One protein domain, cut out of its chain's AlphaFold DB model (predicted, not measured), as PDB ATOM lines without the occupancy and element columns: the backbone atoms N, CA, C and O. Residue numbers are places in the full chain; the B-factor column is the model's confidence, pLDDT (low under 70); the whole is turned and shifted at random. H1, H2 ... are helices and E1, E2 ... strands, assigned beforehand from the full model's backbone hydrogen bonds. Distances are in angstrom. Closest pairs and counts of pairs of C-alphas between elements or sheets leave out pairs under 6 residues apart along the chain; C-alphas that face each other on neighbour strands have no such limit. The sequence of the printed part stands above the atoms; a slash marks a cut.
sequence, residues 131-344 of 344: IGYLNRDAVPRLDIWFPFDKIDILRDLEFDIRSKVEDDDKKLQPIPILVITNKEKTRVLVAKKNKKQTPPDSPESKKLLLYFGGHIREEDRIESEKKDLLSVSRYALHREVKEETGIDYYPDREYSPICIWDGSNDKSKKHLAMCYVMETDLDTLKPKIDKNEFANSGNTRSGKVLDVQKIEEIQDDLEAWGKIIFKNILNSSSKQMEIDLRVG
ATOM      1  N   ILE A 131     206.733 134.373 191.226       95.12
ATOM      2  CA  ILE A 131     208.021 134.784 191.774       95.12
ATOM      3  C   ILE A 131     208.973 135.261 190.684       95.12
ATOM      4  O   ILE A 131     208.891 134.838 189.527       95.12
ATOM      5  N   GLY A 132     209.859 136.164 191.080       93.81
ATOM      6  CA  GLY A 132     210.888 136.735 190.236       93.81
ATOM      7  C   GLY A 132     211.997 135.738 189.925       93.81
ATOM      8  O   GLY A 132     212.470 135.026 190.812       93.81
ATOM      9  N   TYR A 133     212.457 135.713 188.677       93.75
ATOM     10  CA  TYR A 133     213.614 134.929 188.265       93.75
ATOM     11  C   TYR A 133     214.456 135.650 187.211       93.75
ATOM     12  O   TYR A 133     213.993 136.503 186.453       93.75
ATOM     13  N   LEU A 134     215.720 135.252 187.157       91.12
ATOM     14  CA  LEU A 134     216.691 135.603 186.135       91.12
ATOM     15  C   LEU A 134     216.969 134.372 185.277       91.12
ATOM     16  O   LEU A 134     216.862 133.233 185.738       91.12
ATOM     17  N   ASN A 135     217.409 134.588 184.043       88.94
ATOM     18  CA  ASN A 135     218.047 133.509 183.302       88.94
ATOM     19  C   ASN A 135     219.357 133.126 184.015       88.94
ATOM     20  O   ASN A 135     220.170 133.994 184.326       88.94
ATOM     21  N   ARG A 136     219.571 131.831 184.258       85.25
ATOM     22  CA  ARG A 136     220.767 131.275 184.904       85.25
ATOM     23  C   ARG A 136     222.074 131.747 184.266       85.25
ATOM     24  O   ARG A 136     223.065 131.896 184.983       85.25
ATOM     25  N   ASP A 137     222.081 131.980 182.958       82.69
ATOM     26  CA  ASP A 137     223.259 132.433 182.214       82.69
ATOM     27  C   ASP A 137     223.611 133.905 182.495       82.69
ATOM     28  O   ASP A 137     224.725 134.333 182.206       82.69
ATOM     29  N   ALA A 138     222.695 134.680 183.091       75.38
ATOM     30  CA  ALA A 138     222.939 136.071 183.480       75.38
ATOM     31  C   ALA A 138     223.865 136.200 184.702       75.38
ATOM     32  O   ALA A 138     224.420 137.270 184.948       75.38
ATOM     33  N   VAL A 139     224.041 135.122 185.474       77.62
ATOM     34  CA  VAL A 139     224.938 135.113 186.632       77.62
ATOM     35  C   VAL A 139     226.151 134.241 186.310       77.62
ATOM     36  O   VAL A 139     226.016 133.011 186.198       77.62
ATOM     37  N   PRO A 140     227.345 134.846 186.147       75.50
ATOM     38  CA  PRO A 140     228.546 134.086 185.853       75.50
ATOM     39  C   PRO A 140     228.834 133.111 186.994       75.50
ATOM     40  O   PRO A 140     228.429 133.311 188.139       75.50
ATOM     41  N   ARG A 141     229.528 132.014 186.686       70.25
ATOM     42  CA  ARG A 141     229.947 131.057 187.711       70.25
ATOM     43  C   ARG A 141     231.054 131.695 188.551       70.25
ATOM     44  O   ARG A 141     232.221 131.649 188.178       70.25
ATOM     45  N   LEU A 142     230.644 132.332 189.637       74.69
ATOM     46  CA  LEU A 142     231.502 133.008 190.599       74.69
ATOM     47  C   LEU A 142     231.807 132.084 191.782       74.69
ATOM     48  O   LEU A 142     231.312 130.954 191.855       74.69
ATOM     49  N   ASP A 143     232.623 132.585 192.705       86.19
ATOM     50  CA  ASP A 143     232.750 132.004 194.036       86.19
ATOM     51  C   ASP A 143     231.382 131.925 194.726       86.19
ATOM     52  O   ASP A 143     230.430 132.601 194.351       86.19
ATOM     53  N   ILE A 144     231.278 131.109 195.773       90.75
ATOM     54  CA  ILE A 144     230.028 130.964 196.534       90.75
ATOM     55  C   ILE A 144     229.612 132.289 197.197       90.75
ATOM     56  O   ILE A 144     228.428 132.514 197.423       90.75
ATOM     57  N   TRP A 145     230.574 133.157 197.513       92.38
ATOM     58  CA  TRP A 145     230.390 134.432 198.204       92.38
ATOM     59  C   TRP A 145     231.017 135.555 197.379       92.38
ATOM     60  O   TRP A 145     232.232 135.554 197.173       92.38
ATOM     61  N   PHE A 146     230.214 136.507 196.906       92.38
ATOM     62  CA  PHE A 146     230.684 137.553 195.993       92.38
ATOM     63  C   PHE A 146     229.849 138.839 196.089       92.38
ATOM     64  O   PHE A 146     228.682 138.786 196.469       92.38
ATOM     65  N   PRO A 147     230.411 140.014 195.756       91.00
ATOM     66  CA  PRO A 147     229.649 141.260 195.717       91.00
ATOM     67  C   PRO A 147     228.647 141.292 194.550       91.00
ATOM     68  O   PRO A 147     228.902 140.739 193.480       91.00
ATOM     69  N   PHE A 148     227.511 141.970 194.748       88.38
ATOM     70  CA  PHE A 148     226.432 142.070 193.752       88.38
ATOM     71  C   PHE A 148     226.865 142.675 192.406       88.38
ATOM     72  O   PHE A 148     226.306 142.327 191.371       88.38
ATOM     73  N   ASP A 149     227.884 143.536 192.391       86.25
ATOM     74  CA  ASP A 149     228.412 144.181 191.180       86.25
ATOM     75  C   ASP A 149     229.004 143.203 190.143       86.25
ATOM     76  O   ASP A 149     229.269 143.588 189.005       86.25
ATOM     77  N   LYS A 150     229.199 141.931 190.516       83.75
ATOM     78  CA  LYS A 150     229.624 140.852 189.611       83.75
ATOM     79  C   LYS A 150     228.482 140.220 188.819       83.75
ATOM     80  O   LYS A 150     228.747 139.410 187.931       83.75
ATOM     81  N   ILE A 151     227.237 140.539 189.155       81.44
ATOM     82  CA  ILE A 151     226.062 140.096 188.406       81.44
ATOM     83  C   ILE A 151     225.890 141.027 187.209       81.44
ATOM     84  O   ILE A 151     226.028 142.238 187.346       81.44
ATOM     85  N   ASP A 152     225.580 140.482 186.034       69.75
ATOM     86  CA  ASP A 152     225.223 141.321 184.893       69.75
ATOM     87  C   ASP A 152     223.798 141.870 185.094       69.75
ATOM     88  O   ASP A 152     222.801 141.172 184.906       69.75
ATOM     89  N   ILE A 153     223.709 143.122 185.556       61.59
ATOM     90  CA  ILE A 153     222.470 143.805 185.984       61.59
ATOM     91  C   ILE A 153     221.600 144.232 184.783       61.59
ATOM     92  O   ILE A 153     220.506 144.761 184.962       61.59
ATOM     93  N   LEU A 154     222.034 144.001 183.538       58.69
ATOM     94  CA  LEU A 154     221.356 144.513 182.338       58.69
ATOM     95  C   LEU A 154     219.981 143.884 182.032       58.69
ATOM     96  O   LEU A 154     219.404 144.192 180.987       58.69
ATOM     97  N   ARG A 155     219.435 143.016 182.892       62.78
ATOM     98  CA  ARG A 155     218.141 142.362 182.654       62.78
ATOM     99  C   ARG A 155     217.123 142.661 183.749       62.78
ATOM    100  O   ARG A 155     217.395 142.487 184.934       62.78
ATOM    101  N   ASP A 156     215.937 143.068 183.304       79.44
ATOM    102  CA  ASP A 156     214.734 143.157 184.129       79.44
ATOM    103  C   ASP A 156     214.389 141.779 184.713       79.44
ATOM    104  O   ASP A 156     214.608 140.740 184.084       79.44
ATOM    105  N   LEU A 157     213.814 141.779 185.913       88.12
ATOM    106  CA  LEU A 157     213.312 140.568 186.552       88.12
ATOM    107  C   LEU A 157     212.064 140.056 185.809       88.12
ATOM    108  O   LEU A 157     211.097 140.801 185.603       88.12
ATOM    109  N   GLU A 158     212.075 138.781 185.420       91.75
ATOM    110  CA  GLU A 158     210.911 138.098 184.848       91.75
ATOM    111  C   GLU A 158     210.099 137.412 185.954       91.75
ATOM    112  O   GLU A 158     210.637 137.098 187.011       91.75
ATOM    113  N   PHE A 159     208.803 137.180 185.726       92.88
ATOM    114  CA  PHE A 159     207.896 136.600 186.721       92.88
ATOM    115  C   PHE A 159     207.047 135.489 186.112       92.88
ATOM    116  O   PHE A 159     206.455 135.661 185.046       92.88
ATOM    117  N   ASP A 160     206.954 134.363 186.811       93.62
ATOM    118  CA  ASP A 160     206.107 133.227 186.439       93.62
ATOM    119  C   ASP A 160     205.679 132.473 187.709       93.62
ATOM    120  O   ASP A 160     206.153 132.761 188.809       93.62
ATOM    121  N   ILE A 161     204.754 131.528 187.563       91.75
ATOM    122  CA  ILE A 161     204.218 130.718 188.660       91.75
ATOM    123  C   ILE A 161     205.357 129.973 189.363       91.75
ATOM    124  O   ILE A 161     206.136 129.275 188.713       91.75
ATOM    125  N   ARG A 162     205.403 130.061 190.696       91.38
ATOM    126  CA  ARG A 162     206.454 129.492 191.545       91.38
ATOM    127  C   ARG A 162     206.800 128.043 191.241       91.38
ATOM    128  O   ARG A 162     207.974 127.751 191.062       91.38
ATOM    129  N   SER A 163     205.814 127.157 191.103       89.50
ATOM    130  CA  SER A 163     206.076 125.748 190.771       89.50
ATOM    131  C   SER A 163     206.846 125.594 189.456       89.50
ATOM    132  O   SER A 163     207.836 124.875 189.398       89.50
ATOM    133  N   LYS A 164     206.477 126.352 188.417       91.81
ATOM    134  CA  LYS A 164     207.181 126.345 187.125       91.81
ATOM    135  C   LYS A 164     208.584 126.936 187.202       91.81
ATOM    136  O   LYS A 164     209.429 126.595 186.381       91.81
ATOM    137  N   VAL A 165     208.808 127.879 188.115       93.31
ATOM    138  CA  VAL A 165     210.123 128.490 188.328       93.31
ATOM    139  C   VAL A 165     211.032 127.545 189.110       93.31
ATOM    140  O   VAL A 165     212.174 127.342 188.713       93.31
ATOM    141  N   GLU A 166     210.525 126.920 190.174       90.75
ATOM    142  CA  GLU A 166     211.268 125.941 190.973       90.75
ATOM    143  C   GLU A 166     211.625 124.679 190.165       90.75
ATOM    144  O   GLU A 166     212.701 124.113 190.374       90.75
ATOM    145  N   ASP A 167     210.797 124.278 189.194       90.75
ATOM    146  CA  ASP A 167     211.037 123.108 188.331       90.75
ATOM    147  C   ASP A 167     212.034 123.360 187.180       90.75
ATOM    148  O   ASP A 167     212.559 122.404 186.607       90.75
ATOM    149  N   ASP A 168     212.357 124.616 186.849       92.75
ATOM    150  CA  ASP A 168     213.211 124.963 185.704       92.75
ATOM    151  C   ASP A 168     214.648 125.313 186.129       92.75
ATOM    152  O   ASP A 168     214.926 126.376 186.680       92.75
ATOM    153  N   ASP A 169     215.602 124.436 185.807       89.88
ATOM    154  CA  ASP A 169     217.032 124.613 186.101       89.88
ATOM    155  C   ASP A 169     217.673 125.830 185.397       89.88
ATOM    156  O   ASP A 169     218.782 126.238 185.757       89.88
ATOM    157  N   LYS A 170     217.003 126.422 184.399       91.25
ATOM    158  CA  LYS A 170     217.462 127.639 183.710       91.25
ATOM    159  C   LYS A 170     217.002 128.920 184.393       91.25
ATOM    160  O   LYS A 170     217.446 130.000 183.994       91.25
ATOM    161  N   LYS A 171     216.124 128.825 185.392       93.00
ATOM    162  CA  LYS A 171     215.607 129.972 186.138       93.00
ATOM    163  C   LYS A 171     216.317 130.065 187.483       93.00
ATOM    164  O   LYS A 171     216.274 129.152 188.303       93.00
ATOM    165  N   LEU A 172     217.000 131.184 187.696       92.25
ATOM    166  CA  LEU A 172     217.685 131.506 188.940       92.25
ATOM    167  C   LEU A 172     216.851 132.512 189.728       92.25
ATOM    168  O   LEU A 172     216.528 133.584 189.226       92.25
ATOM    169  N   GLN A 173     216.530 132.172 190.964       94.44
ATOM    170  CA  GLN A 173     215.643 132.933 191.830       94.44
ATOM    171  C   GLN A 173     216.482 133.804 192.774       94.44
ATOM    172  O   GLN A 173     217.188 133.256 193.626       94.44
ATOM    173  N   PRO A 174     216.469 135.140 192.635       94.12
ATOM    174  CA  PRO A 174     217.062 136.029 193.625       94.12
ATOM    175  C   PRO A 174     216.208 136.046 194.899       94.12
ATOM    176  O   PRO A 174     215.018 136.351 194.855       94.12
ATOM    177  N   ILE A 175     216.835 135.738 196.032       95.88
ATOM    178  CA  ILE A 175     216.208 135.653 197.354       95.88
ATOM    179  C   ILE A 175     216.838 136.717 198.254       95.88
ATOM    180  O   ILE A 175     217.933 136.499 198.783       95.88
ATOM    181  N   PRO A 176     216.226 137.902 198.398       96.38
ATOM    182  CA  PRO A 176     216.689 138.886 199.362       96.38
ATOM    183  C   PRO A 176     216.573 138.349 200.789       96.38
ATOM    184  O   PRO A 176     215.507 137.911 201.211       96.38
ATOM    185  N   ILE A 177     217.675 138.424 201.539       97.31
ATOM    186  CA  ILE A 177     217.735 138.000 202.941       97.31
ATOM    187  C   ILE A 177     218.396 139.061 203.823       97.31
ATOM    188  O   ILE A 177     219.257 139.820 203.371       97.31
ATOM    189  N   LEU A 178     218.029 139.087 205.102       97.38
ATOM    190  CA  LEU A 178     218.561 139.988 206.116       97.38
ATOM    191  C   LEU A 178     219.152 139.213 207.292       97.38
ATOM    192  O   LEU A 178     218.461 138.427 207.937       97.38
ATOM    193  N   VAL A 179     220.406 139.513 207.623       96.94
ATOM    194  CA  VAL A 179     221.057 139.093 208.870       96.94
ATOM    195  C   VAL A 179     220.944 140.229 209.884       96.94
ATOM    196  O   VAL A 179     221.417 141.335 209.627       96.94
ATOM    197  N   ILE A 180     220.337 139.963 211.042       96.12
ATOM    198  CA  ILE A 180     220.153 140.960 212.107       96.12
ATOM    199  C   ILE A 180     221.107 140.635 213.256       96.12
ATOM    200  O   ILE A 180     220.979 139.599 213.909       96.12
ATOM    201  N   THR A 181     222.064 141.523 213.502       96.31
ATOM    202  CA  THR A 181     223.187 141.305 214.423       96.31
ATOM    203  C   THR A 181     223.444 142.536 215.291       96.31
ATOM    204  O   THR A 181     222.983 143.632 214.974       96.31
ATOM    205  N   ASN A 182     224.205 142.389 216.377       94.69
ATOM    206  CA  ASN A 182     224.821 143.545 217.033       94.69
ATOM    207  C   ASN A 182     226.009 144.081 216.220       94.69
ATOM    208  O   ASN A 182     226.542 143.379 215.356       94.69
ATOM    209  N   LYS A 183     226.449 145.306 216.531       91.94
ATOM    210  CA  LYS A 183     227.574 145.981 215.855       91.94
ATOM    211  C   LYS A 183     228.872 145.175 215.905       91.94
ATOM    212  O   LYS A 183     229.613 145.126 214.932       91.94
ATOM    213  N   GLU A 184     229.126 144.502 217.024       92.62
ATOM    214  CA  GLU A 184     230.328 143.683 217.225       92.62
ATOM    215  C   GLU A 184     230.247 142.324 216.510       92.62
ATOM    216  O   GLU A 184     231.226 141.582 216.482       92.62
ATOM    217  N   LYS A 185     229.081 141.984 215.941       93.56
ATOM    218  CA  LYS A 185     228.805 140.718 215.242       93.56
ATOM    219  C   LYS A 185     229.003 139.471 216.098       93.56
ATOM    220  O   LYS A 185     229.246 138.386 215.586       93.56
ATOM    221  N   THR A 186     228.857 139.623 217.411       92.38
ATOM    222  CA  THR A 186     228.983 138.556 218.413       92.38
ATOM    223  C   THR A 186     227.645 137.931 218.800       92.38
ATOM    224  O   THR A 186     227.630 136.870 219.427       92.38
ATOM    225  N   ARG A 187     226.524 138.554 218.421       94.44
ATOM    226  CA  ARG A 187     225.157 138.102 218.692       94.44
ATOM    227  C   ARG A 187     224.287 138.290 217.455       94.44
ATOM    228  O   ARG A 187     224.344 139.338 216.823       94.44
ATOM    229  N   VAL A 188     223.443 137.310 217.143       95.62
ATOM    230  CA  VAL A 188     222.570 137.324 215.957       95.62
ATOM    231  C   VAL A 188     221.167 136.837 216.305       95.62
ATOM    232  O   VAL A 188     220.992 135.946 217.144       95.62
ATOM    233  N   LEU A 189     220.156 137.430 215.675       94.06
ATOM    234  CA  LEU A 189     218.779 136.957 215.761       94.06
ATOM    235  C   LEU A 189     218.608 135.721 214.874       94.06
ATOM    236  O   LEU A 189     218.934 135.755 213.689       94.06
ATOM    237  N   VAL A 190     218.082 134.634 215.439       92.62
ATOM    238  CA  VAL A 190     217.939 133.361 214.721       92.62
ATOM    239  C   VAL A 190     216.489 132.923 214.593       92.62
ATOM    240  O   VAL A 190     215.633 133.239 215.428       92.62
ATOM    241  N   ALA A 191     216.222 132.122 213.566       90.00
ATOM    242  CA  ALA A 191     214.902 131.591 213.276       90.00
ATOM    243  C   ALA A 191     214.936 130.086 213.009       90.00
ATOM    244  O   ALA A 191     215.955 129.511 212.632       90.00
ATOM    245  N   LYS A 192     213.804 129.415 213.219       86.69
ATOM    246  CA  LYS A 192     213.625 128.012 212.833       86.69
ATOM    247  C   LYS A 192     212.275 127.853 212.164       86.69
ATOM    248  O   LYS A 192     211.251 128.072 212.817       86.69
ATOM    249  N   LYS A 193     212.266 127.455 210.890       80.44
ATOM    250  CA  LYS A 193     211.017 127.311 210.136       80.44
ATOM    251  C   LYS A 193     210.095 126.261 210.745       80.44
ATOM    252  O   LYS A 193     210.521 125.273 211.362       80.44
ATOM    253  N   ASN A 194     208.799 126.506 210.601       76.12
ATOM    254  CA  ASN A 194     207.761 125.612 211.069       76.12
ATOM    255  C   ASN A 194     207.740 124.339 210.210       76.12
ATOM    256  O   ASN A 194     207.656 124.391 208.984       76.12
ATOM    257  N   LYS A 195     207.745 123.167 210.861       70.56
ATOM    258  CA  LYS A 195     207.712 121.859 210.181       70.56
ATOM    259  C   LYS A 195     206.497 121.688 209.266       70.56
ATOM    260  O   LYS A 195     206.571 120.905 208.332       70.56
ATOM    261  N   LYS A 196     205.382 122.371 209.555       64.56
ATOM    262  CA  LYS A 196     204.156 122.294 208.743       64.56
ATOM    263  C   LYS A 196     204.240 123.086 207.436       64.56
ATOM    264  O   LYS A 196     203.529 122.741 206.507       64.56
ATOM    265  N   GLN A 197     205.087 124.115 207.385       62.50
ATOM    266  CA  GLN A 197     205.246 124.998 206.223       62.50
ATOM    267  C   GLN A 197     206.506 124.695 205.408       62.50
ATOM    268  O   GLN A 197     206.753 125.323 204.388       62.50
ATOM    269  N   THR A 198     207.328 123.743 205.857       60.72
ATOM    270  CA  THR A 198     208.588 123.413 205.192       60.72
ATOM    271  C   THR A 198     208.513 122.006 204.612       60.72
ATOM    272  O   THR A 198     208.446 121.046 205.389       60.72
ATOM    273  N   PRO A 199     208.552 121.855 203.278       65.94
ATOM    274  CA  PRO A 199     208.667 120.551 202.642       65.94
ATOM    275  C   PRO A 199     209.867 119.758 203.199       65.94
ATOM    276  O   PRO A 199     210.887 120.362 203.554       65.94
ATOM    277  N   PRO A 200     209.783 118.420 203.321       62.84
ATOM    278  CA  PRO A 200     210.876 117.606 203.862       62.84
ATOM    279  C   PRO A 200     212.198 117.734 203.089       62.84
ATOM    280  O   PRO A 200     213.257 117.548 203.679       62.84
ATOM    281  N   ASP A 201     212.119 118.052 201.797       65.31
ATOM    282  CA  ASP A 201     213.223 118.264 200.855       65.31
ATOM    283  C   ASP A 201     213.822 119.681 200.908       65.31
ATOM    284  O   ASP A 201     214.827 119.947 200.252       65.31
ATOM    285  N   SER A 202     213.229 120.612 201.666       71.25
ATOM    286  CA  SER A 202     213.785 121.961 201.787       71.25
ATOM    287  C   SER A 202     215.109 121.946 202.570       71.25
ATOM    288  O   SER A 202     215.141 121.391 203.674       71.25
ATOM    289  N   PRO A 203     216.167 122.627 202.081       69.62
ATOM    290  CA  PRO A 203     217.430 122.807 202.803       69.62
ATOM    291  C   PRO A 203     217.259 123.390 204.211       69.62
ATOM    292  O   PRO A 203     218.030 123.087 205.117       69.62
ATOM    293  N   GLU A 204     216.211 124.190 204.412       74.62
ATOM    294  CA  GLU A 204     215.912 124.884 205.666       74.62
ATOM    295  C   GLU A 204     215.149 123.995 206.669       74.62
ATOM    296  O   GLU A 204     214.965 124.351 207.840       74.62
ATOM    297  N   SER A 205     214.687 122.813 206.242       73.25
ATOM    298  CA  SER A 205     213.834 121.944 207.052       73.25
ATOM    299  C   SER A 205     214.549 121.472 208.314       73.25
ATOM    300  O   SER A 205     215.566 120.783 208.274       73.25
ATOM    301  N   LYS A 206     213.983 121.826 209.476       72.88
ATOM    302  CA  LYS A 206     214.518 121.524 210.820       72.88
ATOM    303  C   LYS A 206     215.883 122.160 211.124       72.88
ATOM    304  O   LYS A 206     216.389 121.908 212.224       72.88
ATOM    305  N   LYS A 207     216.427 122.990 210.236       84.88
ATOM    306  CA  LYS A 207     217.683 123.719 210.433       84.88
ATOM    307  C   LYS A 207     217.452 125.031 211.176       84.88
ATOM    308  O   LYS A 207     216.312 125.472 211.349       84.88
ATOM    309  N   LEU A 208     218.526 125.586 211.722       87.62
ATOM    310  CA  LEU A 208     218.546 126.919 212.306       87.62
ATOM    311  C   LEU A 208     218.989 127.912 211.227       87.62
ATOM    312  O   LEU A 208     220.008 127.694 210.576       87.62
ATOM    313  N   LEU A 209     218.220 128.982 211.051       92.81
ATOM    314  CA  LEU A 209     218.495 130.058 210.105       92.81
ATOM    315  C   LEU A 209     219.082 131.257 210.849       92.81
ATOM    316  O   LEU A 209     218.640 131.592 211.951       92.81
ATOM    317  N   LEU A 210     220.067 131.898 210.223       94.88
ATOM    318  CA  LEU A 210     220.706 133.128 210.708       94.88
ATOM    319  C   LEU A 210     220.222 134.369 209.941       94.88
ATOM    320  O   LEU A 210     220.853 135.422 210.009       94.88
ATOM    321  N   TYR A 211     219.149 134.224 209.166       95.38
ATOM    322  CA  TYR A 211     218.592 135.255 208.305       95.38
ATOM    323  C   TYR A 211     217.063 135.164 208.239       95.38
ATOM    324  O   TYR A 211     216.476 134.153 208.634       95.38
ATOM    325  N   PHE A 212     216.467 136.228 207.706       95.25
ATOM    326  CA  PHE A 212     215.040 136.417 207.425       95.25
ATOM    327  C   PHE A 212     214.871 136.865 205.972       95.25
ATOM    328  O   PHE A 212     215.762 137.553 205.467       95.25
ATOM    329  N   GLY A 213     213.784 136.498 205.300       94.62
ATOM    330  CA  GLY A 213     213.553 136.857 203.902       94.62
ATOM    331  C   GLY A 213     213.050 135.707 203.033       94.62
ATOM    332  O   GLY A 213     213.102 134.528 203.398       94.62
ATOM    333  N   GLY A 214     212.636 136.060 201.818       94.38
ATOM    334  CA  GLY A 214     211.889 135.167 200.942       94.38
ATOM    335  C   GLY A 214     211.952 135.550 199.468       94.38
ATOM    336  O   GLY A 214     212.850 136.261 199.016       94.38
ATOM    337  N   HIS A 215     211.010 135.015 198.694       95.38
ATOM    338  CA  HIS A 215     210.966 135.224 197.252       95.38
ATOM    339  C   HIS A 215     210.493 136.638 196.914       95.38
ATOM    340  O   HIS A 215     209.615 137.200 197.563       95.38
ATOM    341  N   ILE A 216     211.021 137.178 195.819       95.38
ATOM    342  CA  ILE A 216     210.466 138.380 195.201       95.38
ATOM    343  C   ILE A 216     209.173 137.999 194.478       95.38
ATOM    344  O   ILE A 216     209.199 137.105 193.633       95.38
ATOM    345  N   ARG A 217     208.067 138.690 194.753       93.50
ATOM    346  CA  ARG A 217     206.759 138.480 194.114       93.50
ATOM    347  C   ARG A 217     206.486 139.513 193.022       93.50
ATOM    348  O   ARG A 217     207.051 140.605 193.029       93.50
ATOM    349  N   GLU A 218     205.601 139.192 192.075       91.06
ATOM    350  CA  GLU A 218     205.225 140.133 190.999       91.06
ATOM    351  C   GLU A 218     204.662 141.460 191.550       91.06
ATOM    352  O   GLU A 218     204.907 142.519 190.966       91.06
ATOM    353  N   GLU A 219     203.974 141.420 192.694       87.56
ATOM    354  CA  GLU A 219     203.489 142.609 193.410       87.56
ATOM    355  C   GLU A 219     204.616 143.540 193.886       87.56
ATOM    356  O   GLU A 219     204.464 144.756 193.787       87.56
ATOM    357  N   ASP A 220     205.782 143.010 194.277       90.38
ATOM    358  CA  ASP A 220     206.922 143.820 194.734       90.38
ATOM    359  C   ASP A 220     207.443 144.733 193.612       90.38
ATOM    360  O   ASP A 220     207.861 145.872 193.841       90.38
ATOM    361  N   ARG A 221     207.371 144.268 192.355       89.31
ATOM    362  CA  ARG A 221     207.712 145.094 191.186       89.31
ATOM    363  C   ARG A 221     206.722 146.245 191.015       89.31
ATOM    364  O   ARG A 221     207.138 147.354 190.697       89.31
ATOM    365  N   ILE A 222     205.427 145.982 191.194       82.75
ATOM    366  CA  ILE A 222     204.371 146.991 191.027       82.75
ATOM    367  C   ILE A 222     204.521 148.080 192.090       82.75
ATOM    368  O   ILE A 222     204.540 149.260 191.751       82.75
ATOM    369  N   GLU A 223     204.696 147.679 193.347       80.94
ATOM    370  CA  GLU A 223     204.784 148.596 194.486       80.94
ATOM    371  C   GLU A 223     206.106 149.377 194.536       80.94
ATOM    372  O   GLU A 223     206.139 150.520 194.988       80.94
ATOM    373  N   SER A 224     207.207 148.803 194.036       82.19
ATOM    374  CA  SER A 224     208.491 149.518 193.970       82.19
ATOM    375  C   SER A 224     208.531 150.635 192.915       82.19
ATOM    376  O   SER A 224     209.465 151.438 192.925       82.19
ATOM    377  N   GLU A 225     207.569 150.672 191.979       80.75
ATOM    378  CA  GLU A 225     207.549 151.544 190.787       80.75
ATOM    379  C   GLU A 225     208.828 151.459 189.917       80.75
ATOM    380  O   GLU A 225     209.132 152.344 189.105       80.75
ATOM    381  N   LYS A 226     209.607 150.385 190.081       81.25
ATOM    382  CA  LYS A 226     210.882 150.136 189.403       81.25
ATOM    383  C   LYS A 226     210.901 148.734 188.806       81.25
ATOM    384  O   LYS A 226     210.073 147.884 189.116       81.25
ATOM    385  N   LYS A 227     211.839 148.508 187.887       80.94
ATOM    386  CA  LYS A 227     212.016 147.216 187.204       80.94
ATOM    387  C   LYS A 227     213.363 146.562 187.478       80.94
ATOM    388  O   LYS A 227     213.495 145.359 187.269       80.94
ATOM    389  N   ASP A 228     214.344 147.335 187.943       86.06
ATOM    390  CA  ASP A 228     215.677 146.818 188.211       86.06
ATOM    391  C   ASP A 228     215.670 145.880 189.419       86.06
ATOM    392  O   ASP A 228     215.003 146.135 190.426       86.06
ATOM    393  N   LEU A 229     216.456 144.806 189.316       89.06
ATOM    394  CA  LEU A 229     216.557 143.761 190.331       89.06
ATOM    395  C   LEU A 229     216.782 144.335 191.732       89.06
ATOM    396  O   LEU A 229     216.110 143.935 192.672       89.06
ATOM    397  N   LEU A 230     217.701 145.288 191.882       89.56
ATOM    398  CA  LEU A 230     218.096 145.784 193.194       89.56
ATOM    399  C   LEU A 230     216.963 146.546 193.893       89.56
ATOM    400  O   LEU A 230     216.741 146.353 195.088       89.56
ATOM    401  N   SER A 231     216.235 147.396 193.166       89.06
ATOM    402  CA  SER A 231     215.095 148.133 193.721       89.06
ATOM    403  C   SER A 231     213.960 147.196 194.125       89.06
ATOM    404  O   SER A 231     213.435 147.329 195.231       89.06
ATOM    405  N   VAL A 232     213.632 146.216 193.277       91.75
ATOM    406  CA  VAL A 232     212.577 145.238 193.577       91.75
ATOM    407  C   VAL A 232     212.992 144.332 194.745       91.75
ATOM    408  O   VAL A 232     212.206 144.134 195.668       91.75
ATOM    409  N   SER A 233     214.245 143.861 194.785       92.50
ATOM    410  CA  SER A 233     214.781 143.044 195.888       92.50
ATOM    411  C   SER A 233     214.744 143.762 197.233       92.50
ATOM    412  O   SER A 233     214.459 143.135 198.249       92.50
ATOM    413  N   ARG A 234     215.021 145.072 197.272       92.69
ATOM    414  CA  ARG A 234     214.946 145.859 198.516       92.69
ATOM    415  C   ARG A 234     213.515 145.981 199.030       92.69
ATOM    416  O   ARG A 234     213.309 145.910 200.238       92.69
ATOM    417  N   TYR A 235     212.551 146.156 198.125       93.62
ATOM    418  CA  TYR A 235     211.136 146.200 198.490       93.62
ATOM    419  C   TYR A 235     210.656 144.837 198.999       93.62
ATOM    420  O   TYR A 235     210.080 144.751 200.080       93.62
ATOM    421  N   ALA A 236     210.984 143.766 198.272       95.69
ATOM    422  CA  ALA A 236     210.688 142.401 198.695       95.69
ATOM    423  C   ALA A 236     211.307 142.088 200.066       95.69
ATOM    424  O   ALA A 236     210.620 141.559 200.932       95.69
ATOM    425  N   LEU A 237     212.564 142.487 200.313       96.38
ATOM    426  CA  LEU A 237     213.192 142.298 201.622       96.38
ATOM    427  C   LEU A 237     212.418 142.992 202.740       96.38
ATOM    428  O   LEU A 237     212.214 142.407 203.799       96.38
ATOM    429  N   HIS A 238     212.021 144.246 202.516       95.38
ATOM    430  CA  HIS A 238     211.236 145.004 203.484       95.38
ATOM    431  C   HIS A 238     209.918 144.292 203.803       95.38
ATOM    432  O   HIS A 238     209.615 144.095 204.982       95.38
ATOM    433  N   ARG A 239     209.175 143.865 202.772       94.62
ATOM    434  CA  ARG A 239     207.916 143.126 202.928       94.62
ATOM    435  C   ARG A 239     208.125 141.843 203.726       94.62
ATOM    436  O   ARG A 239     207.472 141.675 204.752       94.62
ATOM    437  N   GLU A 240     209.048 140.986 203.294       95.44
ATOM    438  CA  GLU A 240     209.318 139.693 203.933       95.44
ATOM    439  C   GLU A 240     209.749 139.879 205.395       95.44
ATOM    440  O   GLU A 240     209.126 139.334 206.298       95.44
ATOM    441  N   VAL A 241     210.731 140.744 205.682       94.38
ATOM    442  CA  VAL A 241     211.197 140.983 207.063       94.38
ATOM    443  C   VAL A 241     210.074 141.528 207.948       94.38
ATOM    444  O   VAL A 241     209.962 141.144 209.121       94.38
ATOM    445  N   LYS A 242     209.218 142.400 207.410       93.69
ATOM    446  CA  LYS A 242     208.076 142.955 208.141       93.69
ATOM    447  C   LYS A 242     206.997 141.909 208.406       93.69
ATOM    448  O   LYS A 242     206.448 141.897 209.508       93.69
ATOM    449  N   GLU A 243     206.705 141.041 207.441       89.56
ATOM    450  CA  GLU A 243     205.782 139.908 207.589       89.56
ATOM    451  C   GLU A 243     206.315 138.895 208.616       89.56
ATOM    452  O   GLU A 243     205.598 138.516 209.543       89.56
ATOM    453  N   GLU A 244     207.596 138.545 208.513       91.12
ATOM    454  CA  GLU A 244     208.276 137.517 209.302       91.12
ATOM    455  C   GLU A 244     208.567 137.926 210.751       91.12
ATOM    456  O   GLU A 244     208.491 137.101 211.668       91.12
ATOM    457  N   THR A 245     208.949 139.188 210.970       90.06
ATOM    458  CA  THR A 245     209.492 139.660 212.258       90.06
ATOM    459  C   THR A 245     208.802 140.903 212.811       90.06
ATOM    460  O   THR A 245     209.050 141.278 213.959       90.06
ATOM    461  N   GLY A 246     207.960 141.578 212.026       90.25
ATOM    462  CA  GLY A 246     207.373 142.869 212.390       90.25
ATOM    463  C   GLY A 246     208.361 144.042 212.417       90.25
ATOM    464  O   GLY A 246     207.965 145.140 212.808       90.25
ATOM    465  N   ILE A 247     209.627 143.832 212.039       91.44
ATOM    466  CA  ILE A 247     210.651 144.881 211.979       91.44
ATOM    467  C   ILE A 247     210.488 145.662 210.674       91.44
ATOM    468  O   ILE A 247     210.420 145.083 209.594       91.44
ATOM    469  N   ASP A 248     210.438 146.989 210.774       91.75
ATOM    470  CA  ASP A 248     210.356 147.884 209.620       91.75
ATOM    471  C   ASP A 248     211.781 148.237 209.161       91.75
ATOM    472  O   ASP A 248     212.394 149.175 209.669       91.75
ATOM    473  N   TYR A 249     212.339 147.430 208.253       91.62
ATOM    474  CA  TYR A 249     213.698 147.604 207.731       91.62
ATOM    475  C   TYR A 249     213.691 147.865 206.225       91.62
ATOM    476  O   TYR A 249     213.219 147.040 205.448       91.62
ATOM    477  N   TYR A 250     214.280 148.989 205.821       89.75
ATOM    478  CA  TYR A 250     214.547 149.317 204.424       89.75
ATOM    479  C   TYR A 250     216.061 149.422 204.218       89.75
ATOM    480  O   TYR A 250     216.684 150.269 204.858       89.75
ATOM    481  N   PRO A 251     216.670 148.611 203.334       87.25
ATOM    482  CA  PRO A 251     218.081 148.767 202.999       87.25
ATOM    483  C   PRO A 251     218.369 150.141 202.393       87.25
ATOM    484  O   PRO A 251     217.680 150.551 201.451       87.25
ATOM    485  N   ASP A 252     219.429 150.814 202.849       84.50
ATOM    486  CA  ASP A 252     219.837 152.068 202.213       84.50
ATOM    487  C   ASP A 252     220.265 151.830 200.762       84.50
ATOM    488  O   ASP A 252     220.838 150.799 200.389       84.50
ATOM    489  N   ARG A 253     220.005 152.831 199.917       80.12
ATOM    490  CA  ARG A 253     220.267 152.747 198.474       80.12
ATOM    491  C   ARG A 253     221.748 152.614 198.130       80.12
ATOM    492  O   ARG A 253     222.068 152.087 197.065       80.12
ATOM    493  N   GLU A 254     222.619 153.065 199.021       80.00
ATOM    494  CA  GLU A 254     224.072 153.019 198.864       80.00
ATOM    495  C   GLU A 254     224.647 151.628 199.171       80.00
ATOM    496  O   GLU A 254     225.692 151.263 198.633       80.00
ATOM    497  N   TYR A 255     223.943 150.806 199.959       81.31
ATOM    498  CA  TYR A 255     224.399 149.459 200.291       81.31
ATOM    499  C   TYR A 255     223.964 148.450 199.230       81.31
ATOM    500  O   TYR A 255     222.773 148.192 199.012       81.31
ATOM    501  N   SER A 256     224.960 147.858 198.576       85.50
ATOM    502  CA  SER A 256     224.773 146.690 197.720       85.50
ATOM    503  C   SER A 256     224.834 145.413 198.563       85.50
ATOM    504  O   SER A 256     225.673 145.331 199.464       85.50
ATOM    505  N   PRO A 257     223.969 144.420 198.297       93.31
ATOM    506  CA  PRO A 257     224.006 143.162 199.021       93.31
ATOM    507  C   PRO A 257     225.260 142.365 198.676       93.31
ATOM    508  O   PRO A 257     225.875 142.535 197.617       93.31
ATOM    509  N   ILE A 258     225.588 141.430 199.558       94.31
ATOM    510  CA  ILE A 258     226.499 140.341 199.231       94.31
ATOM    511  C   ILE A 258     225.693 139.175 198.684       94.31
ATOM    512  O   ILE A 258     224.663 138.800 199.237       94.31
ATOM    513  N   CYS A 259     226.169 138.579 197.605       94.00
ATOM    514  CA  CYS A 259     225.539 137.435 196.988       94.00
ATOM    515  C   CYS A 259     226.110 136.126 197.532       94.00
ATOM    516  O   CYS A 259     227.328 135.961 197.651       94.00
ATOM    517  N   ILE A 260     225.208 135.193 197.842       94.06
ATOM    518  CA  ILE A 260     225.537 133.829 198.252       94.06
ATOM    519  C   ILE A 260     224.893 132.861 197.269       94.06
ATOM    520  O   ILE A 260     223.669 132.827 197.132       94.06
ATOM    521  N   TRP A 261     225.707 132.046 196.603       91.94
ATOM    522  CA  TRP A 261     225.215 131.050 195.661       91.94
ATOM    523  C   TRP A 261     225.884 129.701 195.858       91.94
ATOM    524  O   TRP A 261     227.045 129.494 195.506       91.94
ATOM    525  N   ASP A 262     225.124 128.764 196.416       87.31
ATOM    526  CA  ASP A 262     225.598 127.412 196.666       87.31
ATOM    527  C   ASP A 262     225.064 126.440 195.605       87.31
ATOM    528  O   ASP A 262     223.867 126.179 195.520       87.31
ATOM    529  N   GLY A 263     225.967 125.875 194.806       80.81
ATOM    530  CA  GLY A 263     225.646 124.864 193.796       80.81
ATOM    531  C   GLY A 263     225.625 123.424 194.319       80.81
ATOM    532  O   GLY A 263     225.597 122.507 193.502       80.81
ATOM    533  N   SER A 264     225.704 123.203 195.638       78.38
ATOM    534  CA  SER A 264     225.880 121.867 196.233       78.38
ATOM    535  C   SER A 264     224.679 120.927 196.089       78.38
ATOM    536  O   SER A 264     224.854 119.710 196.141       78.38
ATOM    537  N   ASN A 265     223.465 121.459 195.917       80.81
ATOM    538  CA  ASN A 265     222.246 120.665 195.765       80.81
ATOM    539  C   ASN A 265     221.278 121.274 194.741       80.81
ATOM    540  O   ASN A 265     221.373 122.453 194.390       80.81
ATOM    541  N   ASP A 266     220.325 120.458 194.283       79.25
ATOM    542  CA  ASP A 266     219.396 120.809 193.203       79.25
ATOM    543  C   ASP A 266     218.494 122.006 193.505       79.25
ATOM    544  O   ASP A 266     218.077 122.696 192.576       79.25
ATOM    545  N   LYS A 267     218.215 122.278 194.783       81.44
ATOM    546  CA  LYS A 267     217.414 123.433 195.185       81.44
ATOM    547  C   LYS A 267     218.297 124.673 195.290       81.44
ATOM    548  O   LYS A 267     218.010 125.674 194.646       81.44
ATOM    549  N   SER A 268     219.412 124.606 196.015       82.62
ATOM    550  CA  SER A 268     220.319 125.748 196.212       82.62
ATOM    551  C   SER A 268     220.931 126.262 194.906       82.62
ATOM    552  O   SER A 268     221.066 127.471 194.750       82.62
ATOM    553  N   LYS A 269     221.184 125.400 193.906       86.88
ATOM    554  CA  LYS A 269     221.696 125.848 192.593       86.88
ATOM    555  C   LYS A 269     220.742 126.811 191.863       86.88
ATOM    556  O   LYS A 269     221.202 127.577 191.016       86.88
ATOM    557  N   LYS A 270     219.445 126.782 192.199       91.50
ATOM    558  CA  LYS A 270     218.382 127.636 191.637       91.50
ATOM    559  C   LYS A 270     218.108 128.891 192.460       91.50
ATOM    560  O   LYS A 270     217.320 129.713 192.013       91.50
ATOM    561  N   HIS A 271     218.742 129.057 193.620       93.44
ATOM    562  CA  HIS A 271     218.512 130.197 194.503       93.44
ATOM    563  C   HIS A 271     219.800 130.992 194.711       93.44
ATOM    564  O   HIS A 271     220.852 130.445 195.036       93.44
ATOM    565  N   LEU A 272     219.695 132.303 194.546       93.44
ATOM    566  CA  LEU A 272     220.766 133.260 194.764       93.44
ATOM    567  C   LEU A 272     220.378 134.150 195.941       93.44
ATOM    568  O   LEU A 272     219.524 135.022 195.796       93.44
ATOM    569  N   ALA A 273     221.008 133.961 197.095       95.38
ATOM    570  CA  ALA A 273     220.765 134.827 198.240       95.38
ATOM    571  C   ALA A 273     221.372 136.215 197.992       95.38
ATOM    572  O   ALA A 273     222.551 136.330 197.659       95.38
ATOM    573  N   MET A 274     220.579 137.269 198.182       95.06
ATOM    574  CA  MET A 274     221.012 138.668 198.201       95.06
ATOM    575  C   MET A 274     221.014 139.140 199.656       95.06
ATOM    576  O   MET A 274     219.997 139.579 200.186       95.06
ATOM    577  N   CYS A 275     222.157 138.983 200.315       96.69
ATOM    578  CA  CYS A 275     222.329 139.151 201.748       96.69
ATOM    579  C   CYS A 275     222.610 140.604 202.137       96.69
ATOM    580  O   CYS A 275     223.619 141.192 201.737       96.69
ATOM    581  N   TYR A 276     221.749 141.137 202.997       96.38
ATOM    582  CA  TYR A 276     221.907 142.408 203.693       96.38
ATOM    583  C   TYR A 276     222.212 142.161 205.172       96.38
ATOM    584  O   TYR A 276     221.903 141.100 205.719       96.38
ATOM    585  N   VAL A 277     222.819 143.149 205.828       95.25
ATOM    586  CA  VAL A 277     223.139 143.093 207.258       95.25
ATOM    587  C   VAL A 277     222.560 144.323 207.942       95.25
ATOM    588  O   VAL A 277     222.825 145.450 207.527       95.25
ATOM    589  N   MET A 278     221.779 144.100 208.996       94.88
ATOM    590  CA  MET A 278     221.293 145.139 209.897       94.88
ATOM    591  C   MET A 278     222.027 145.016 211.229       94.88
ATOM    592  O   MET A 278     221.881 144.023 211.943       94.88
ATOM    593  N   GLU A 279     222.789 146.049 211.568       94.38
ATOM    594  CA  GLU A 279     223.446 146.178 212.864       94.38
ATOM    595  C   GLU A 279     222.550 146.990 213.806       94.38
ATOM    596  O   GLU A 279     222.208 148.140 213.524       94.38
ATOM    597  N   THR A 280     222.136 146.396 214.924       93.75
ATOM    598  CA  THR A 280     221.213 147.033 215.871       93.75
ATOM    599  C   THR A 280     221.470 146.605 217.312       93.75
ATOM    600  O   THR A 280     222.222 145.667 217.578       93.75
ATOM    601  N   ASP A 281     220.852 147.304 218.260       92.69
ATOM    602  CA  ASP A 281     220.839 146.873 219.652       92.69
ATOM    603  C   ASP A 281     219.795 145.762 219.842       92.69
ATOM    604  O   ASP A 281     218.584 145.987 219.854       92.69
ATOM    605  N   LEU A 282     220.290 144.536 219.980       91.25
ATOM    606  CA  LEU A 282     219.461 143.343 220.118       91.25
ATOM    607  C   LEU A 282     218.763 143.241 221.480       91.25
ATOM    608  O   LEU A 282     217.804 142.478 221.594       91.25
ATOM    609  N   ASP A 283     219.201 143.992 222.495       87.75
ATOM    610  CA  ASP A 283     218.596 143.956 223.831       87.75
ATOM    611  C   ASP A 283     217.294 144.778 223.885       87.75
ATOM    612  O   ASP A 283     216.392 144.494 224.680       87.75
ATOM    613  N   THR A 284     217.158 145.772 223.001       87.19
ATOM    614  CA  THR A 284     215.950 146.603 222.864       87.19
ATOM    615  C   THR A 284     215.036 146.164 221.719       87.19
ATOM    616  O   THR A 284     213.851 146.522 221.708       87.19
ATOM    617  N   LEU A 285     215.541 145.346 220.791       87.75
ATOM    618  CA  LEU A 285     214.777 144.802 219.673       87.75
ATOM    619  C   LEU A 285     213.678 143.841 220.159       87.75
ATOM    620  O   LEU A 285     213.932 142.863 220.859       87.75
ATOM    621  N   LYS A 286     212.431 144.088 219.741       84.19
ATOM    622  CA  LYS A 286     211.271 143.242 220.069       84.19
ATOM    623  C   LYS A 286     210.668 142.633 218.800       84.19
ATOM    624  O   LYS A 286     209.641 143.130 218.334       84.19
ATOM    625  N   PRO A 287     211.280 141.579 218.232       85.25
ATOM    626  CA  PRO A 287     210.751 140.943 217.035       85.25
ATOM    627  C   PRO A 287     209.424 140.242 217.347       85.25
ATOM    628  O   PRO A 287     209.292 139.492 218.319       85.25
ATOM    629  N   LYS A 288     208.431 140.465 216.492       87.56
ATOM    630  CA  LYS A 288     207.156 139.753 216.483       87.56
ATOM    631  C   LYS A 288     207.216 138.665 215.416       87.56
ATOM    632  O   LYS A 288     206.748 138.855 214.302       87.56
ATOM    633  N   ILE A 289     207.793 137.527 215.790       86.38
ATOM    634  CA  ILE A 289     207.955 136.387 214.885       86.38
ATOM    635  C   ILE A 289     206.600 135.835 214.438       86.38
ATOM    636  O   ILE A 289     205.764 135.479 215.284       86.38
ATOM    637  N   ASP A 290     206.414 135.716 213.123       83.88
ATOM    638  CA  ASP A 290     205.230 135.093 212.553       83.88
ATOM    639  C   ASP A 290     205.145 133.604 212.918       83.88
ATOM    640  O   ASP A 290     206.102 132.832 212.833       83.88
ATOM    641  N   LYS A 291     203.957 133.201 213.374       79.88
ATOM    642  CA  LYS A 291     203.706 131.852 213.901       79.88
ATOM    643  C   LYS A 291     203.382 130.847 212.808       79.88
ATOM    644  O   LYS A 291     203.445 129.640 213.066       79.88
ATOM    645  N   ASN A 292     202.963 131.324 211.637       77.12
ATOM    646  CA  ASN A 292     202.702 130.439 210.518       77.12
ATOM    647  C   ASN A 292     204.039 129.993 209.937       77.12
ATOM    648  O   ASN A 292     204.269 128.786 209.838       77.12
ATOM    649  N   GLU A 293     204.937 130.940 209.681       75.31
ATOM    650  CA  GLU A 293     206.237 130.692 209.067       75.31
ATOM    651  C   GLU A 293     207.254 130.032 210.004       75.31
ATOM    652  O   GLU A 293     207.889 129.030 209.646       75.31
ATOM    653  N   PHE A 294     207.366 130.512 211.242       77.50
ATOM    654  CA  PHE A 294     208.378 130.032 212.176       77.50
ATOM    655  C   PHE A 294     207.802 129.256 213.357       77.50
ATOM    656  O   PHE A 294     206.671 129.438 213.809       77.50
ATOM    657  N   ALA A 295     208.616 128.349 213.895       74.12
ATOM    658  CA  ALA A 295     208.246 127.564 215.059       74.12
ATOM    659  C   ALA A 295     208.133 128.468 216.299       74.12
ATOM    660  O   ALA A 295     209.114 129.078 216.712       74.12
ATOM    661  N   ASN A 296     206.951 128.512 216.921       61.28
ATOM    662  CA  ASN A 296     206.683 129.340 218.100       61.28
ATOM    663  C   ASN A 296     206.223 128.489 219.296       61.28
ATOM    664  O   ASN A 296     205.064 128.513 219.710       61.28
ATOM    665  N   SER A 297     207.143 127.682 219.831       55.47
ATOM    666  CA  SER A 297     206.962 127.000 221.125       55.47
ATOM    667  C   SER A 297     208.056 127.451 222.095       55.47
ATOM    668  O   SER A 297     209.178 127.717 221.658       55.47
ATOM    669  N   GLY A 298     207.781 127.505 223.407       52.62
ATOM    670  CA  GLY A 298     208.760 127.964 224.413       52.62
ATOM    671  C   GLY A 298     210.120 127.241 224.361       52.62
ATOM    672  O   GLY A 298     211.151 127.831 224.688       52.62
ATOM    673  N   ASN A 299     210.142 126.011 223.835       55.47
ATOM    674  CA  ASN A 299     211.346 125.187 223.673       55.47
ATOM    675  C   ASN A 299     212.099 125.405 222.346       55.47
ATOM    676  O   ASN A 299     213.129 124.776 222.116       55.47
ATOM    677  N   THR A 300     211.616 126.269 221.450       62.59
ATOM    678  CA  THR A 300     212.288 126.554 220.168       62.59
ATOM    679  C   THR A 300     213.253 127.733 220.285       62.59
ATOM    680  O   THR A 300     213.138 128.572 221.181       62.59
ATOM    681  N   ARG A 301     214.259 127.768 219.402       67.31
ATOM    682  CA  ARG A 301     215.239 128.863 219.311       67.31
ATOM    683  C   ARG A 301     214.778 130.009 218.402       67.31
ATOM    684  O   ARG A 301     215.488 130.993 218.297       67.31
ATOM    685  N   SER A 302     213.608 129.891 217.773       76.31
ATOM    686  CA  SER A 302     213.113 130.910 216.847       76.31
ATOM    687  C   SER A 302     212.809 132.224 217.564       76.31
ATOM    688  O   SER A 302     212.193 132.206 218.630       76.31
ATOM    689  N   GLY A 303     213.238 133.345 216.983       77.19
ATOM    690  CA  GLY A 303     213.070 134.676 217.568       77.19
ATOM    691  C   GLY A 303     213.979 134.967 218.754       77.19
ATOM    692  O   GLY A 303     213.748 135.948 219.456       77.19
ATOM    693  N   LYS A 304     214.974 134.112 219.018       86.44
ATOM    694  CA  LYS A 304     215.955 134.331 220.083       86.44
ATOM    695  C   LYS A 304     217.221 134.938 219.506       86.44
ATOM    696  O   LYS A 304     217.604 134.655 218.375       86.44
ATOM    697  N   VAL A 305     217.886 135.732 220.328       90.12
ATOM    698  CA  VAL A 305     219.243 136.200 220.068       90.12
ATOM    699  C   VAL A 305     220.208 135.146 220.602       90.12
ATOM    700  O   VAL A 305     220.067 134.708 221.746       90.12
ATOM    701  N   LEU A 306     221.152 134.706 219.771       91.94
ATOM    702  CA  LEU A 306     222.192 133.755 220.157       91.94
ATOM    703  C   LEU A 306     223.578 134.373 220.013       91.94
ATOM    704  O   LEU A 306     223.844 135.103 219.061       91.94
ATOM    705  N   ASP A 307     224.457 134.013 220.943       92.50
ATOM    706  CA  ASP A 307     225.881 134.327 220.881       92.50
ATOM    707  C   ASP A 307     226.573 133.461 219.821       92.50
ATOM    708  O   ASP A 307     226.265 132.274 219.679       92.50
ATOM    709  N   VAL A 308     227.556 134.030 219.127       91.12
ATOM    710  CA  VAL A 308     228.351 133.344 218.093       91.12
ATOM    711  C   VAL A 308     229.009 132.068 218.619       91.12
ATOM    712  O   VAL A 308     228.987 131.059 217.922       91.12
ATOM    713  N   GLN A 309     229.484 132.059 219.868       89.38
ATOM    714  CA  GLN A 309     230.054 130.864 220.510       89.38
ATOM    715  C   GLN A 309     229.053 129.700 220.563       89.38
ATOM    716  O   GLN A 309     229.381 128.567 220.223       89.38
ATOM    717  N   LYS A 310     227.787 129.979 220.900       89.31
ATOM    718  CA  LYS A 310     226.730 128.953 220.910       89.31
ATOM    719  C   LYS A 310     226.394 128.463 219.510       89.31
ATOM    720  O   LYS A 310     225.903 127.348 219.372       89.31
ATOM    721  N   ILE A 311     226.577 129.306 218.492       89.75
ATOM    722  CA  ILE A 311     226.363 128.939 217.089       89.75
ATOM    723  C   ILE A 311     227.498 128.035 216.597       89.75
ATOM    724  O   ILE A 311     227.226 127.079 215.876       89.75
ATOM    725  N   GLU A 312     228.734 128.290 217.031       89.94
ATOM    726  CA  GLU A 312     229.900 127.451 216.733       89.94
ATOM    727  C   GLU A 312     229.700 126.007 217.219       89.94
ATOM    728  O   GLU A 312     229.923 125.062 216.465       89.94
ATOM    729  N   GLU A 313     229.156 125.828 218.427       88.69
ATOM    730  CA  GLU A 313     228.836 124.508 218.999       88.69
ATOM    731  C   GLU A 313     227.770 123.724 218.210       88.69
ATOM    732  O   GLU A 313     227.699 122.498 218.304       88.69
ATOM    733  N   ILE A 314     226.917 124.412 217.445       87.50
ATOM    734  CA  ILE A 314     225.771 123.831 216.724       87.50
ATOM    735  C   ILE A 314     225.874 124.038 215.215       87.50
ATOM    736  O   ILE A 314     224.860 124.031 214.517       87.50
ATOM    737  N   GLN A 315     227.078 124.239 214.682       85.44
ATOM    738  CA  GLN A 315     227.265 124.586 213.274       85.44
ATOM    739  C   GLN A 315     226.651 123.546 212.312       85.44
ATOM    740  O   GLN A 315     226.216 123.892 211.211       85.44
ATOM    741  N   ASP A 316     226.539 122.284 212.733       85.69
ATOM    742  CA  ASP A 316     225.879 121.213 211.976       85.69
ATOM    743  C   ASP A 316     224.353 121.372 211.855       85.69
ATOM    744  O   ASP A 316     223.739 120.854 210.911       85.69
ATOM    745  N   ASP A 317     223.735 122.144 212.751       87.31
ATOM    746  CA  ASP A 317     222.313 122.498 212.715       87.31
ATOM    747  C   ASP A 317     222.006 123.640 211.735       87.31
ATOM    748  O   ASP A 317     220.828 123.894 211.464       87.31
ATOM    749  N   LEU A 318     223.025 124.305 211.181       89.00
ATOM    750  CA  LEU A 318     222.867 125.333 210.152       89.00
ATOM    751  C   LEU A 318     222.693 124.706 208.764       89.00
ATOM    752  O   LEU A 318     223.263 123.652 208.455       89.00
ATOM    753  N   GLU A 319     221.923 125.376 207.910       89.62
ATOM    754  CA  GLU A 319     221.921 125.096 206.472       89.62
ATOM    755  C   GLU A 319     223.104 125.797 205.766       89.62
ATOM    756  O   GLU A 319     223.941 126.438 206.411       89.62
ATOM    757  N   ALA A 320     223.261 125.575 204.460       90.12
ATOM    758  CA  ALA A 320     224.441 125.989 203.706       90.12
ATOM    759  C   ALA A 320     224.707 127.504 203.767       90.12
ATOM    760  O   ALA A 320     225.837 127.908 204.060       90.12
ATOM    761  N   TRP A 321     223.688 128.341 203.555       93.19
ATOM    762  CA  TRP A 321     223.823 129.798 203.629       93.19
ATOM    763  C   TRP A 321     224.166 130.256 205.044       93.19
ATOM    764  O   TRP A 321     225.058 131.078 205.214       93.19
ATOM    765  N   GLY A 322     223.568 129.661 206.070       92.75
ATOM    766  CA  GLY A 322     223.840 129.916 207.477       92.75
ATOM    767  C   GLY A 322     225.291 129.619 207.839       92.75
ATOM    768  O   GLY A 322     225.927 130.425 208.516       92.75
ATOM    769  N   LYS A 323     225.869 128.525 207.324       92.81
ATOM    770  CA  LYS A 323     227.305 128.228 207.493       92.81
ATOM    771  C   LYS A 323     228.190 129.288 206.833       92.81
ATOM    772  O   LYS A 323     229.212 129.676 207.401       92.81
ATOM    773  N   ILE A 324     227.803 129.764 205.651       93.62
ATOM    774  CA  ILE A 324     228.535 130.798 204.905       93.62
ATOM    775  C   ILE A 324     228.434 132.160 205.614       93.62
ATOM    776  O   ILE A 324     229.456 132.827 205.788       93.62
ATOM    777  N   ILE A 325     227.241 132.542 206.074       95.00
ATOM    778  CA  ILE A 325     226.965 133.753 206.862       95.00
ATOM    779  C   ILE A 325     227.764 133.723 208.162       95.00
ATOM    780  O   ILE A 325     228.474 134.676 208.472       95.00
ATOM    781  N   PHE A 326     227.717 132.607 208.893       94.19
ATOM    782  CA  PHE A 326     228.484 132.439 210.122       94.19
ATOM    783  C   PHE A 326     229.979 132.648 209.877       94.19
ATOM    784  O   PHE A 326     230.614 133.425 210.584       94.19
ATOM    785  N   LYS A 327     230.536 132.020 208.836       92.88
ATOM    786  CA  LYS A 327     231.962 132.122 208.515       92.88
ATOM    787  C   LYS A 327     232.391 133.539 208.125       92.88
ATOM    788  O   LYS A 327     233.450 133.964 208.569       92.88
ATOM    789  N   ASN A 328     231.619 134.229 207.282       92.56
ATOM    790  CA  ASN A 328     232.062 135.477 206.644       92.56
ATOM    791  C   ASN A 328     231.558 136.750 207.340       92.56
ATOM    792  O   ASN A 328     232.247 137.768 207.282       92.56
ATOM    793  N   ILE A 329     230.396 136.708 208.000       92.19
ATOM    794  CA  ILE A 329     229.804 137.868 208.689       92.19
ATOM    795  C   ILE A 329     230.118 137.831 210.183       92.19
ATOM    796  O   ILE A 329     230.564 138.835 210.725       92.19
ATOM    797  N   LEU A 330     229.889 136.692 210.844       88.94
ATOM    798  CA  LEU A 330     229.909 136.613 212.310       88.94
ATOM    799  C   LEU A 330     231.294 136.239 212.874       88.94
ATOM    800  O   LEU A 330     231.818 136.920 213.750       88.94
ATOM    801  N   ASN A 331     231.929 135.191 212.343       78.88
ATOM    802  CA  ASN A 331     233.197 134.657 212.865       78.88
ATOM    803  C   ASN A 331     234.436 135.460 212.411       78.88
ATOM    804  O   ASN A 331     235.485 135.427 213.056       78.88
ATOM    805  N   SER A 332     234.333 136.232 211.325       62.84
ATOM    806  CA  SER A 332     235.421 137.108 210.862       62.84
ATOM    807  C   SER A 332     235.853 138.117 211.937       62.84
ATOM    808  O   SER A 332     237.040 138.399 212.073       62.84
ATOM    809  N   SER A 333     234.907 138.609 212.743       53.72
ATOM    810  CA  SER A 333     235.161 139.589 213.807       53.72
ATOM    811  C   SER A 333     235.694 138.955 215.099       53.72
ATOM    812  O   SER A 333     236.538 139.549 215.770       53.72
ATOM    813  N   SER A 334     235.267 137.731 215.432       50.66
ATOM    814  CA  SER A 334     235.699 137.024 216.650       50.66
ATOM    815  C   SER A 334     237.194 136.695 216.636       50.66
ATOM    816  O   SER A 334     237.875 136.872 217.645       50.66
ATOM    817  N   LYS A 335     237.734 136.304 215.474       50.53
ATOM    818  CA  LYS A 335     239.174 136.041 215.315       50.53
ATOM    819  C   LYS A 335     240.028 137.306 215.363       50.53
ATOM    820  O   LYS A 335     241.154 137.244 215.843       50.53
ATOM    821  N   GLN A 336     239.508 138.441 214.896       47.41
ATOM    822  CA  GLN A 336     240.209 139.724 214.976       47.41
ATOM    823  C   GLN A 336     240.361 140.166 216.447       47.41
ATOM    824  O   GLN A 336     241.464 140.495 216.875       47.41
ATOM    825  N   MET A 337     239.292 140.050 217.249       46.31
ATOM    826  CA  MET A 337     239.320 140.353 218.690       46.31
ATOM    827  C   MET A 337     240.239 139.423 219.502       46.31
ATOM    828  O   MET A 337     240.914 139.889 220.418       46.31
ATOM    829  N   GLU A 338     240.293 138.122 219.193       46.91
ATOM    830  CA  GLU A 338     241.207 137.192 219.881       46.91
ATOM    831  C   GLU A 338     242.688 137.472 219.593       46.91
ATOM    832  O   GLU A 338     243.537 137.225 220.452       46.91
ATOM    833  N   ILE A 339     243.011 137.968 218.396       45.16
ATOM    834  CA  ILE A 339     244.383 138.331 218.026       45.16
ATOM    835  C   ILE A 339     244.798 139.611 218.758       45.16
ATOM    836  O   ILE A 339     245.868 139.631 219.362       45.16
ATOM    837  N   ASP A 340     243.938 140.630 218.797       42.00
ATOM    838  CA  ASP A 340     244.241 141.899 219.473       42.00
ATOM    839  C   ASP A 340     244.410 141.728 220.995       42.00
ATOM    840  O   ASP A 340     245.271 142.362 221.600       42.00
ATOM    841  N   LEU A 341     243.678 140.795 221.620       47.12
ATOM    842  CA  LEU A 341     243.829 140.452 223.044       47.12
ATOM    843  C   LEU A 341     245.101 139.649 223.373       47.12
ATOM    844  O   LEU A 341     245.483 139.574 224.538       47.12
ATOM    845  N   ARG A 342     245.748 139.017 222.385       45.50
ATOM    846  CA  ARG A 342     247.007 138.267 222.577       45.50
ATOM    847  C   ARG A 342     248.260 139.099 222.300       45.50
ATOM    848  O   ARG A 342     249.356 138.645 222.618       45.50
ATOM    849  N   VAL A 343     248.101 140.268 221.683       45.28
ATOM    850  CA  VAL A 343     249.197 141.175 221.296       45.28
ATOM    851  C   VAL A 343     249.213 142.454 222.159       45.28
ATOM    852  O   VAL A 343     250.157 143.236 222.056       45.28
ATOM    853  N   GLY A 344     248.206 142.649 223.022       37.59
ATOM    854  CA  GLY A 344     248.080 143.772 223.962       37.59
ATOM    855  C   GLY A 344     248.725 143.558 225.325       37.59
ATOM    856  O   GLY A 344     248.701 142.408 225.824       37.59
TER     857      GLY A 344
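Overview. This is residues 131 to 344 of the 344 residues of the protein "Predicted phosphoesterase, NUDIX family" of Candidatus Kentron sp. TC (UniProt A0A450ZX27). A strongly twisted sheet of six strands makes the core, with H3 and H2 over one face, and H1 and residues 320 to 330 of H5 over the other; E5 and E8 make a small second sheet next to the last residue of E4, and residues 338 to 344 stick out. It is a three-layer arrangement, helices on both faces of a sheet: H5 on one, H2 and H3 on the other. The printed part has 214 residues with five named helices and eight named strands, in the order E1 E2 E3 H1 E4 E5 H2 H3 E6 E7 E8 H4 H5; the large sheet runs E2 E6 E7 E4 E1 E3, mixed. The class is mixed, helices and strands, though named elements hold 100 residues, under half; the whole is compact, radius of gyration of the C-alphas 17.1 A, spans 52 by 41 by 33 A.

Arrangement. E1, residues 131 to 135, is antiparallel to E3, residues 158 to 161 (N 133 to O 158, 2.8 A), and to E4, residues 171 to 181 (N 172 to O 134, 2.8 A), these pairs being within hydrogen-bond range, as are those below. E2, residues 145 to 147, is antiparallel to E6, residues 258 to 260 (N 259 to O 146, 2.8 A). E6 forms a hairpin with E7, residues 271 to 279 (N 275 to O 258, 2.7 A). E7 is parallel to E4 at 19 degrees (N 272 to O 173, 2.8 A). H1, residues 162 to 166, is over E1 at a height over the sheet of 8.1 A; E3, H1 and E4 form a split strand-helix-strand unit, two strands running the same way with E1 between them, its crossover right-handed. E5, residues 187 to 190, is antiparallel to E8, residues 304 to 307 (N 306 to O 188, 2.9 A). H2, residues 218 to 223, stands up from the sheet at 47 degrees. H3, residues 229 to 245, is over E4, slantwise at 42 degrees on the local plane; its closest C-alphas to E4 are those of Leu 237 and Pro 176, 5.4 A. H2 and H3 touch, about perpendicular at 84 degrees, closest at Arg 221 and Val 232, 5.4 A between C-alphas. H4, residues 308 to 312, is not on the sheet; H4 and H5, residues 320 to 343, are close but not clearly touching, C-alphas 308 and 330 being 6.8 A apart. Every O i to N i+4 pair is within range in H1, H3 and H4, against 1 of 2 in H2 and 15 of 20 in H5.

Along the chain. E1 begins at C-alpha 131, (208.021, 134.784, 191.774). E4 is 31.4 A long, H3 23.4 A, E7 24.8 A. H5, 34.0 A, has a kink of 33 degrees near residue 332 and ends at C-alpha 343, (249.197, 141.175, 221.296).

Size, cuts and confidence. The C-alphas farthest apart, Ile 161 and Gly 344, are 57.8 A apart. The printed part has no cut. The links E5 to H2, H3 to E6 and E7 to E8 are long. Mean pLDDT of the printed part is 84.1; under 70 are residues 152 to 155, 196 to 201, 203, 296 to 301 and 332 to 344.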